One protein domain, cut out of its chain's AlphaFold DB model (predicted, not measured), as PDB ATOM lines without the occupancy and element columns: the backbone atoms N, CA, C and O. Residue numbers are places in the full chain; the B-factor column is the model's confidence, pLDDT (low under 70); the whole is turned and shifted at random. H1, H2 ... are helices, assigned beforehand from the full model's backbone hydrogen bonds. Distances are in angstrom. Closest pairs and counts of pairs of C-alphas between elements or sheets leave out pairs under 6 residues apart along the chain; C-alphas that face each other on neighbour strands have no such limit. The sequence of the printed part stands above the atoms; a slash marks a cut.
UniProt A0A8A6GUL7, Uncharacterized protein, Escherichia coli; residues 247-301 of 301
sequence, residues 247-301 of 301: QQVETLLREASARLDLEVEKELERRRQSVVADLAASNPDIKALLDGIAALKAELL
ATOM      1  N   GLN A 247     -49.456 -25.255   2.889       43.94
ATOM      2  CA  GLN A 247     -48.244 -25.769   2.240       43.94
ATOM      3  C   GLN A 247     -48.263 -25.581   0.718       43.94
ATOM      4  O   GLN A 247     -47.255 -25.190   0.131       43.94
ATOM      5  N   GLN A 248     -49.408 -25.806   0.069       45.84
ATOM      6  CA  GLN A 248     -49.564 -25.547  -1.364       45.84
ATOM      7  C   GLN A 248     -49.373 -24.059  -1.695       45.84
ATOM      8  O   GLN A 248     -48.642 -23.724  -2.624       45.84
ATOM      9  N   VAL A 249     -49.964 -23.160  -0.903       48.38
ATOM     10  CA  VAL A 249     -49.824 -21.706  -1.086       48.38
ATOM     11  C   VAL A 249     -48.388 -21.236  -0.837       48.38
ATOM     12  O   VAL A 249     -47.870 -20.440  -1.616       48.38
ATOM     13  N   GLU A 250     -47.716 -21.740   0.198       45.69
ATOM     14  CA  GLU A 250     -46.307 -21.429   0.479       45.69
ATOM     15  C   GLU A 250     -45.379 -21.906  -0.649       45.69
ATOM     16  O   GLU A 250     -44.441 -21.199  -1.018       45.69
ATOM     17  N   THR A 251     -45.679 -23.058  -1.250       48.97
ATOM     18  CA  THR A 251     -44.924 -23.588  -2.395       48.97
ATOM     19  C   THR A 251     -45.088 -22.686  -3.618       48.97
ATOM     20  O   THR A 251     -44.095 -22.242  -4.194       48.97
ATOM     21  N   LEU A 252     -46.328 -22.309  -3.951       52.34
ATOM     22  CA  LEU A 252     -46.623 -21.388  -5.054       52.34
ATOM     23  C   LEU A 252     -45.997 -20.000  -4.849       52.34
ATOM     24  O   LEU A 252     -45.480 -19.409  -5.795       52.34
ATOM     25  N   LEU A 253     -45.999 -19.478  -3.619       50.38
ATOM     26  CA  LEU A 253     -45.357 -18.201  -3.286       50.38
ATOM     27  C   LEU A 253     -43.839 -18.253  -3.460       50.38
ATOM     28  O   LEU A 253     -43.243 -17.294  -3.955       50.38
ATOM     29  N   ARG A 254     -43.208 -19.365  -3.074       51.44
ATOM     30  CA  ARG A 254     -41.767 -19.560  -3.245       51.44
ATOM     31  C   ARG A 254     -41.389 -19.624  -4.722       51.44
ATOM     32  O   ARG A 254     -40.430 -18.975  -5.129       51.44
ATOM     33  N   GLU A 255     -42.166 -20.346  -5.521       57.69
ATOM     34  CA  GLU A 255     -41.976 -20.424  -6.972       57.69
ATOM     35  C   GLU A 255     -42.186 -19.069  -7.658       57.69
ATOM     36  O   GLU A 255     -41.392 -18.681  -8.515       57.69
ATOM     37  N   ALA A 256     -43.218 -18.318  -7.264       53.69
ATOM     38  CA  ALA A 256     -43.478 -16.983  -7.797       53.69
ATOM     39  C   ALA A 256     -42.361 -15.988  -7.439       53.69
ATOM     40  O   ALA A 256     -41.944 -15.210  -8.295       53.69
ATOM     41  N   SER A 257     -41.842 -16.047  -6.209       48.00
ATOM     42  CA  SER A 257     -40.738 -15.184  -5.764       48.00
ATOM     43  C   SER A 257     -39.453 -15.479  -6.541       48.00
ATOM     44  O   SER A 257     -38.841 -14.562  -7.074       48.00
ATOM     45  N   ALA A 258     -39.107 -16.758  -6.716       61.16
ATOM     46  CA  ALA A 258     -37.925 -17.153  -7.483       61.16
ATOM     47  C   ALA A 258     -37.994 -16.714  -8.958       61.16
ATOM     48  O   ALA A 258     -36.979 -16.354  -9.550       61.16
ATOM     49  N   ARG A 259     -39.190 -16.725  -9.566       60.97
ATOM     50  CA  ARG A 259     -39.386 -16.206 -10.930       60.97
ATOM     51  C   ARG A 259     -39.182 -14.697 -10.998       60.97
ATOM     52  O   ARG A 259     -38.536 -14.229 -11.930       60.97
ATOM     53  N   LEU A 260     -39.717 -13.966 -10.021       63.91
ATOM     54  CA  LEU A 260     -39.585 -12.516  -9.955       63.91
ATOM     55  C   LEU A 260     -38.124 -12.093  -9.782       63.91
ATOM     56  O   LEU A 260     -37.675 -11.207 -10.500       63.91
ATOM     57  N   ASP A 261     -37.375 -12.752  -8.897       62.47
ATOM     58  CA  ASP A 261     -35.951 -12.459  -8.686       62.47
ATOM     59  C   ASP A 261     -35.151 -12.621  -9.988       62.47
ATOM     60  O   ASP A 261     -34.361 -11.753 -10.357       62.47
ATOM     61  N   LEU A 262     -35.431 -13.688 -10.740       68.81
ATOM     62  CA  LEU A 262     -34.768 -13.984 -12.011       68.81
ATOM     63  C   LEU A 262     -35.141 -12.972 -13.111       68.81
ATOM     64  O   LEU A 262     -34.325 -12.637 -13.971       68.81
ATOM     65  N   GLU A 263     -36.372 -12.464 -13.099       69.88
ATOM     66  CA  GLU A 263     -36.828 -11.427 -14.028       69.88
ATOM     67  C   GLU A 263     -36.237 -10.049 -13.693       69.88
ATOM     68  O   GLU A 263     -35.798  -9.329 -14.593       69.88
ATOM     69  N   VAL A 264     -36.132  -9.717 -12.403       72.56
ATOM     70  CA  VAL A 264     -35.462  -8.502 -11.921       72.56
ATOM     71  C   VAL A 264     -33.980  -8.518 -12.290       72.56
ATOM     72  O   VAL A 264     -33.472  -7.516 -12.792       72.56
ATOM     73  N   GLU A 265     -33.294  -9.646 -12.104       71.50
ATOM     74  CA  GLU A 265     -31.882  -9.789 -12.468       71.50
ATOM     75  C   GLU A 265     -31.659  -9.584 -13.975       71.50
ATOM     76  O   GLU A 265     -30.776  -8.823 -14.378       71.50
ATOM     77  N   LYS A 266     -32.520 -10.168 -14.821       74.00
ATOM     78  CA  LYS A 266     -32.467  -9.972 -16.279       74.00
ATOM     79  C   LYS A 266     -32.682  -8.519 -16.691       74.00
ATOM     80  O   LYS A 266     -31.967  -8.026 -17.563       74.00
ATOM     81  N   GLU A 267     -33.651  -7.827 -16.098       71.12
ATOM     82  CA  GLU A 267     -33.915  -6.425 -16.439       71.12
ATOM     83  C   GLU A 267     -32.813  -5.491 -15.918       71.12
ATOM     84  O   GLU A 267     -32.445  -4.538 -16.608       71.12
ATOM     85  N   LEU A 268     -32.234  -5.769 -14.745       73.81
ATOM     86  CA  LEU A 268     -31.070  -5.035 -14.241       73.81
ATOM     87  C   LEU A 268     -29.867  -5.193 -15.173       73.81
ATOM     88  O   LEU A 268     -29.228  -4.195 -15.511       73.81
ATOM     89  N   GLU A 269     -29.596  -6.412 -15.639       77.56
ATOM     90  CA  GLU A 269     -28.510  -6.668 -16.583       77.56
ATOM     91  C   GLU A 269     -28.771  -5.986 -17.933       77.56
ATOM     92  O   GLU A 269     -27.884  -5.329 -18.477       77.56
ATOM     93  N   ARG A 270     -30.015  -6.016 -18.432       77.00
ATOM     94  CA  ARG A 270     -30.405  -5.291 -19.652       77.00
ATOM     95  C   ARG A 270     -30.168  -3.785 -19.525       77.00
ATOM     96  O   ARG A 270     -29.623  -3.162 -20.434       77.00
ATOM     97  N   ARG A 271     -30.554  -3.186 -18.394       72.81
ATOM     98  CA  ARG A 271     -30.336  -1.754 -18.126       72.81
ATOM     99  C   ARG A 271     -28.860  -1.420 -17.996       72.81
ATOM    100  O   ARG A 271     -28.428  -0.410 -18.540       72.81
ATOM    101  N   ARG A 272     -28.082  -2.269 -17.323       78.50
ATOM    102  CA  ARG A 272     -26.630  -2.108 -17.215       78.50
ATOM    103  C   ARG A 272     -25.980  -2.108 -18.596       78.50
ATOM    104  O   ARG A 272     -25.200  -1.207 -18.884       78.50
ATOM    105  N   GLN A 273     -26.337  -3.060 -19.456       76.94
ATOM    106  CA  GLN A 273     -25.832  -3.133 -20.829       76.94
ATOM    107  C   GLN A 273     -26.239  -1.908 -21.656       76.94
ATOM    108  O   GLN A 273     -25.402  -1.361 -22.367       76.94
ATOM    109  N   SER A 274     -27.481  -1.431 -21.512       79.25
ATOM    110  CA  SER A 274     -27.943  -0.196 -22.161       79.25
ATOM    111  C   SER A 274     -27.124   1.019 -21.724       79.25
ATOM    112  O   SER A 274     -26.627   1.751 -22.569       79.25
ATOM    113  N   VAL A 275     -26.920   1.206 -20.415       79.62
ATOM    114  CA  VAL A 275     -26.136   2.330 -19.875       79.62
ATOM    115  C   VAL A 275     -24.684   2.267 -20.349       79.62
ATOM    116  O   VAL A 275     -24.118   3.288 -20.727       79.62
ATOM    117  N   VAL A 276     -24.081   1.074 -20.367       81.62
ATOM    118  CA  VAL A 276     -22.723   0.870 -20.892       81.62
ATOM    119  C   VAL A 276     -22.651   1.214 -22.383       81.62
ATOM    120  O   VAL A 276     -21.703   1.877 -22.800       81.62
ATOM    121  N   ALA A 277     -23.648   0.819 -23.177       78.44
ATOM    122  CA  ALA A 277     -23.716   1.153 -24.598       78.44
ATOM    123  C   ALA A 277     -23.865   2.667 -24.828       78.44
ATOM    124  O   ALA A 277     -23.147   3.226 -25.656       78.44
ATOM    125  N   ASP A 278     -24.724   3.338 -24.058       78.56
ATOM    126  CA  ASP A 278     -24.927   4.789 -24.143       78.56
ATOM    127  C   ASP A 278     -23.653   5.563 -23.742       78.56
ATOM    128  O   ASP A 278     -23.275   6.547 -24.388       78.56
ATOM    129  N   LEU A 279     -22.931   5.092 -22.716       79.88
ATOM    130  CA  LEU A 279     -21.639   5.645 -22.285       79.88
ATOM    131  C   LEU A 279     -20.540   5.445 -23.337       79.88
ATOM    132  O   LEU A 279     -19.766   6.363 -23.599       79.88
ATOM    133  N   ALA A 280     -20.481   4.274 -23.972       77.69
ATOM    134  CA  ALA A 280     -19.526   3.999 -25.046       77.69
ATOM    135  C   ALA A 280     -19.839   4.802 -26.322       77.69
ATOM    136  O   ALA A 280     -18.930   5.200 -27.048       77.69
ATOM    137  N   ALA A 281     -21.120   5.059 -26.602       78.75
ATOM    138  CA  ALA A 281     -21.543   5.877 -27.737       78.75
ATOM    139  C   ALA A 281     -21.233   7.369 -27.533       78.75
ATOM    140  O   ALA A 281     -20.924   8.068 -28.497       78.75
ATOM    141  N   SER A 282     -21.302   7.855 -26.291       84.75
ATOM    142  CA  SER A 282     -21.040   9.260 -25.949       84.75
ATOM    143  C   SER A 282     -19.572   9.562 -25.631       84.75
ATOM    144  O   SER A 282     -19.184  10.730 -25.672       84.75
ATOM    145  N   ASN A 283     -18.744   8.547 -25.353       86.19
ATOM    146  CA  ASN A 283     -17.330   8.725 -25.029       86.19
ATOM    147  C   ASN A 283     -16.419   7.698 -25.754       86.19
ATOM    148  O   ASN A 283     -16.421   6.513 -25.404       86.19
ATOM    149  N   PRO A 284     -15.591   8.144 -26.723       86.44
ATOM    150  CA  PRO A 284     -14.688   7.279 -27.488       86.44
ATOM    151  C   PRO A 284     -13.636   6.548 -26.644       86.44
ATOM    152  O   PRO A 284     -13.293   5.408 -26.957       86.44
ATOM    153  N   ASP A 285     -13.147   7.166 -25.565       84.88
ATOM    154  CA  ASP A 285     -12.113   6.577 -24.704       84.88
ATOM    155  C   ASP A 285     -12.684   5.416 -23.879       84.88
ATOM    156  O   ASP A 285     -12.042   4.379 -23.705       84.88
ATOM    157  N   ILE A 286     -13.938   5.555 -23.426       78.19
ATOM    158  CA  ILE A 286     -14.675   4.483 -22.742       78.19
ATOM    159  C   ILE A 286     -14.904   3.307 -23.696       78.19
ATOM    160  O   ILE A 286     -14.736   2.154 -23.299       78.19
ATOM    161  N   LYS A 287     -15.233   3.581 -24.963       83.81
ATOM    162  CA  LYS A 287     -15.374   2.543 -25.989       83.81
ATOM    163  C   LYS A 287     -14.063   1.787 -26.223       83.81
ATOM    164  O   LYS A 287     -14.066   0.561 -26.184       83.81
ATOM    165  N   ALA A 288     -12.945   2.498 -26.379       81.19
ATOM    166  CA  ALA A 288     -11.633   1.882 -26.579       81.19
ATOM    167  C   ALA A 288     -11.199   1.006 -25.387       81.19
ATOM    168  O   ALA A 288     -10.644  -0.076 -25.581       81.19
ATOM    169  N   LEU A 289     -11.491   1.435 -24.153       84.81
ATOM    170  CA  LEU A 289     -11.247   0.638 -22.947       84.81
ATOM    171  C   LEU A 289     -12.106  -0.634 -22.906       84.81
ATOM    172  O   LEU A 289     -11.593  -1.702 -22.571       84.81
ATOM    173  N   LEU A 290     -13.392  -0.546 -23.257       86.12
ATOM    174  CA  LEU A 290     -14.289  -1.706 -23.307       86.12
ATOM    175  C   LEU A 290     -13.868  -2.712 -24.388       86.12
ATOM    176  O   LEU A 290     -13.844  -3.912 -24.114       86.12
ATOM    177  N   ASP A 291     -13.479  -2.232 -25.571       83.62
ATOM    178  CA  ASP A 291     -12.978  -3.068 -26.667       83.62
ATOM    179  C   ASP A 291     -11.655  -3.761 -26.279       83.62
ATOM    180  O   ASP A 291     -11.477  -4.956 -26.527       83.62
ATOM    181  N   GLY A 292     -10.755  -3.055 -25.582       83.06
ATOM    182  CA  GLY A 292      -9.515  -3.627 -25.045       83.06
ATOM    183  C   GLY A 292      -9.752  -4.695 -23.971       83.06
ATOM    184  O   GLY A 292      -9.110  -5.746 -23.988       83.06
ATOM    185  N   ILE A 293     -10.714  -4.478 -23.067       84.19
ATOM    186  CA  ILE A 293     -11.121  -5.481 -22.068       84.19
ATOM    187  C   ILE A 293     -11.744  -6.709 -22.750       84.19
ATOM    188  O   ILE A 293     -11.486  -7.836 -22.328       84.19
ATOM    189  N   ALA A 294     -12.546  -6.519 -23.802       82.44
ATOM    190  CA  ALA A 294     -13.135  -7.620 -24.561       82.44
ATOM    191  C   ALA A 294     -12.067  -8.463 -25.282       82.44
ATOM    192  O   ALA A 294     -12.141  -9.691 -25.241       82.44
ATOM    193  N   ALA A 295     -11.052  -7.819 -25.869       82.44
ATOM    194  CA  ALA A 295      -9.914  -8.495 -26.493       82.44
ATOM    195  C   ALA A 295      -9.089  -9.299 -25.470       82.44
ATOM    196  O   ALA A 295      -8.852 -10.486 -25.672       82.44
ATOM    197  N   LEU A 296      -8.757  -8.701 -24.320       82.44
ATOM    198  CA  LEU A 296      -8.068  -9.388 -23.217       82.44
ATOM    199  C   LEU A 296      -8.862 -10.586 -22.682       82.44
ATOM    200  O   LEU A 296      -8.295 -11.625 -22.359       82.44
ATOM    201  N   LYS A 297     -10.191 -10.464 -22.593       83.88
ATOM    202  CA  LYS A 297     -11.059 -11.563 -22.157       83.88
ATOM    203  C   LYS A 297     -11.092 -12.714 -23.169       83.88
ATOM    204  O   LYS A 297     -11.231 -13.857 -22.752       83.88
ATOM    205  N   ALA A 298     -10.972 -12.419 -24.463       79.44
ATOM    206  CA  ALA A 298     -10.890 -13.426 -25.519       79.44
ATOM    207  C   ALA A 298      -9.531 -14.147 -25.554       79.44
ATOM    208  O   ALA A 298      -9.473 -15.284 -25.995       79.44
ATOM    209  N   GLU A 299      -8.458 -13.514 -25.072       81.69
ATOM    210  CA  GLU A 299      -7.144 -14.157 -24.906       81.69
ATOM    211  C   GLU A 299      -7.043 -15.014 -23.630       81.69
ATOM    212  O   GLU A 299      -6.176 -15.880 -23.533       81.69
ATOM    213  N   LEU A 300      -7.910 -14.771 -22.639       73.62
ATOM    214  CA  LEU A 300      -7.945 -15.473 -21.347       73.62
ATOM    215  C   LEU A 300      -8.896 -16.687 -21.304       73.62
ATOM    216  O   LEU A 300      -8.884 -17.413 -20.306       73.62
ATOM    217  N   LEU A 301      -9.723 -16.884 -22.333       50.53
ATOM    218  CA  LEU A 301     -10.649 -18.016 -22.505       50.53
ATOM    219  C   LEU A 301     -10.121 -18.986 -23.563       50.53
ATOM    220  O   LEU A 301     -10.281 -20.208 -23.342       50.53
TER     221      LEU A 301
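Overview. This is residues 247 to 301 of the 301 residues of an uncharacterized protein of Escherichia coli (UniProt A0A8A6GUL7). A long helix, H1, and a shorter one, H2, meet at their ends in a corner, like an L whose long arm is H1. Past the corner both arms stand free, at residues 247 to 275 and 292 to 301. The printed part has 55 residues with two named helices, H1 then H2, and no named strand; its class is all helix. It is extended, with a radius of gyration of the C-alphas of 18.4 A, and flat, spanning 55 by 29 by 7 A.

Along the chain. Find C-alpha 247 at (-48.244, -25.769, 2.240); from there H1, residues 247 to 282, runs 52.6 A to C-alpha 282 at (-21.040, 9.260, -25.949). After Asn 283, H2 takes residues 284 to 299, 22.9 A long, and ends at C-alpha 299 at (-7.144, -14.157, -24.906).

Arrangement. Look at the tight link: H1 and H2 touch only at the corner, H1 with residues 279 to 281 alone and H2 with 286 to 290 alone. Their closest C-alphas, of Ala 280 and Lys 287, are 4.5 A apart. They run opposite ways at a steep tilt of 60 degrees. In H1 and H2 every O i to N i+4 pair is within hydrogen-bond range.

Size, cuts and confidence. The two C-alphas farthest apart, of Gln 247 and Pro 284, are 55.7 A apart. The printed part has no cut and ends at Leu 301, the chain's last residue. Look for pLDDT under 70 at residues 247 to 263 and 301; the mean of the printed part is 71.6.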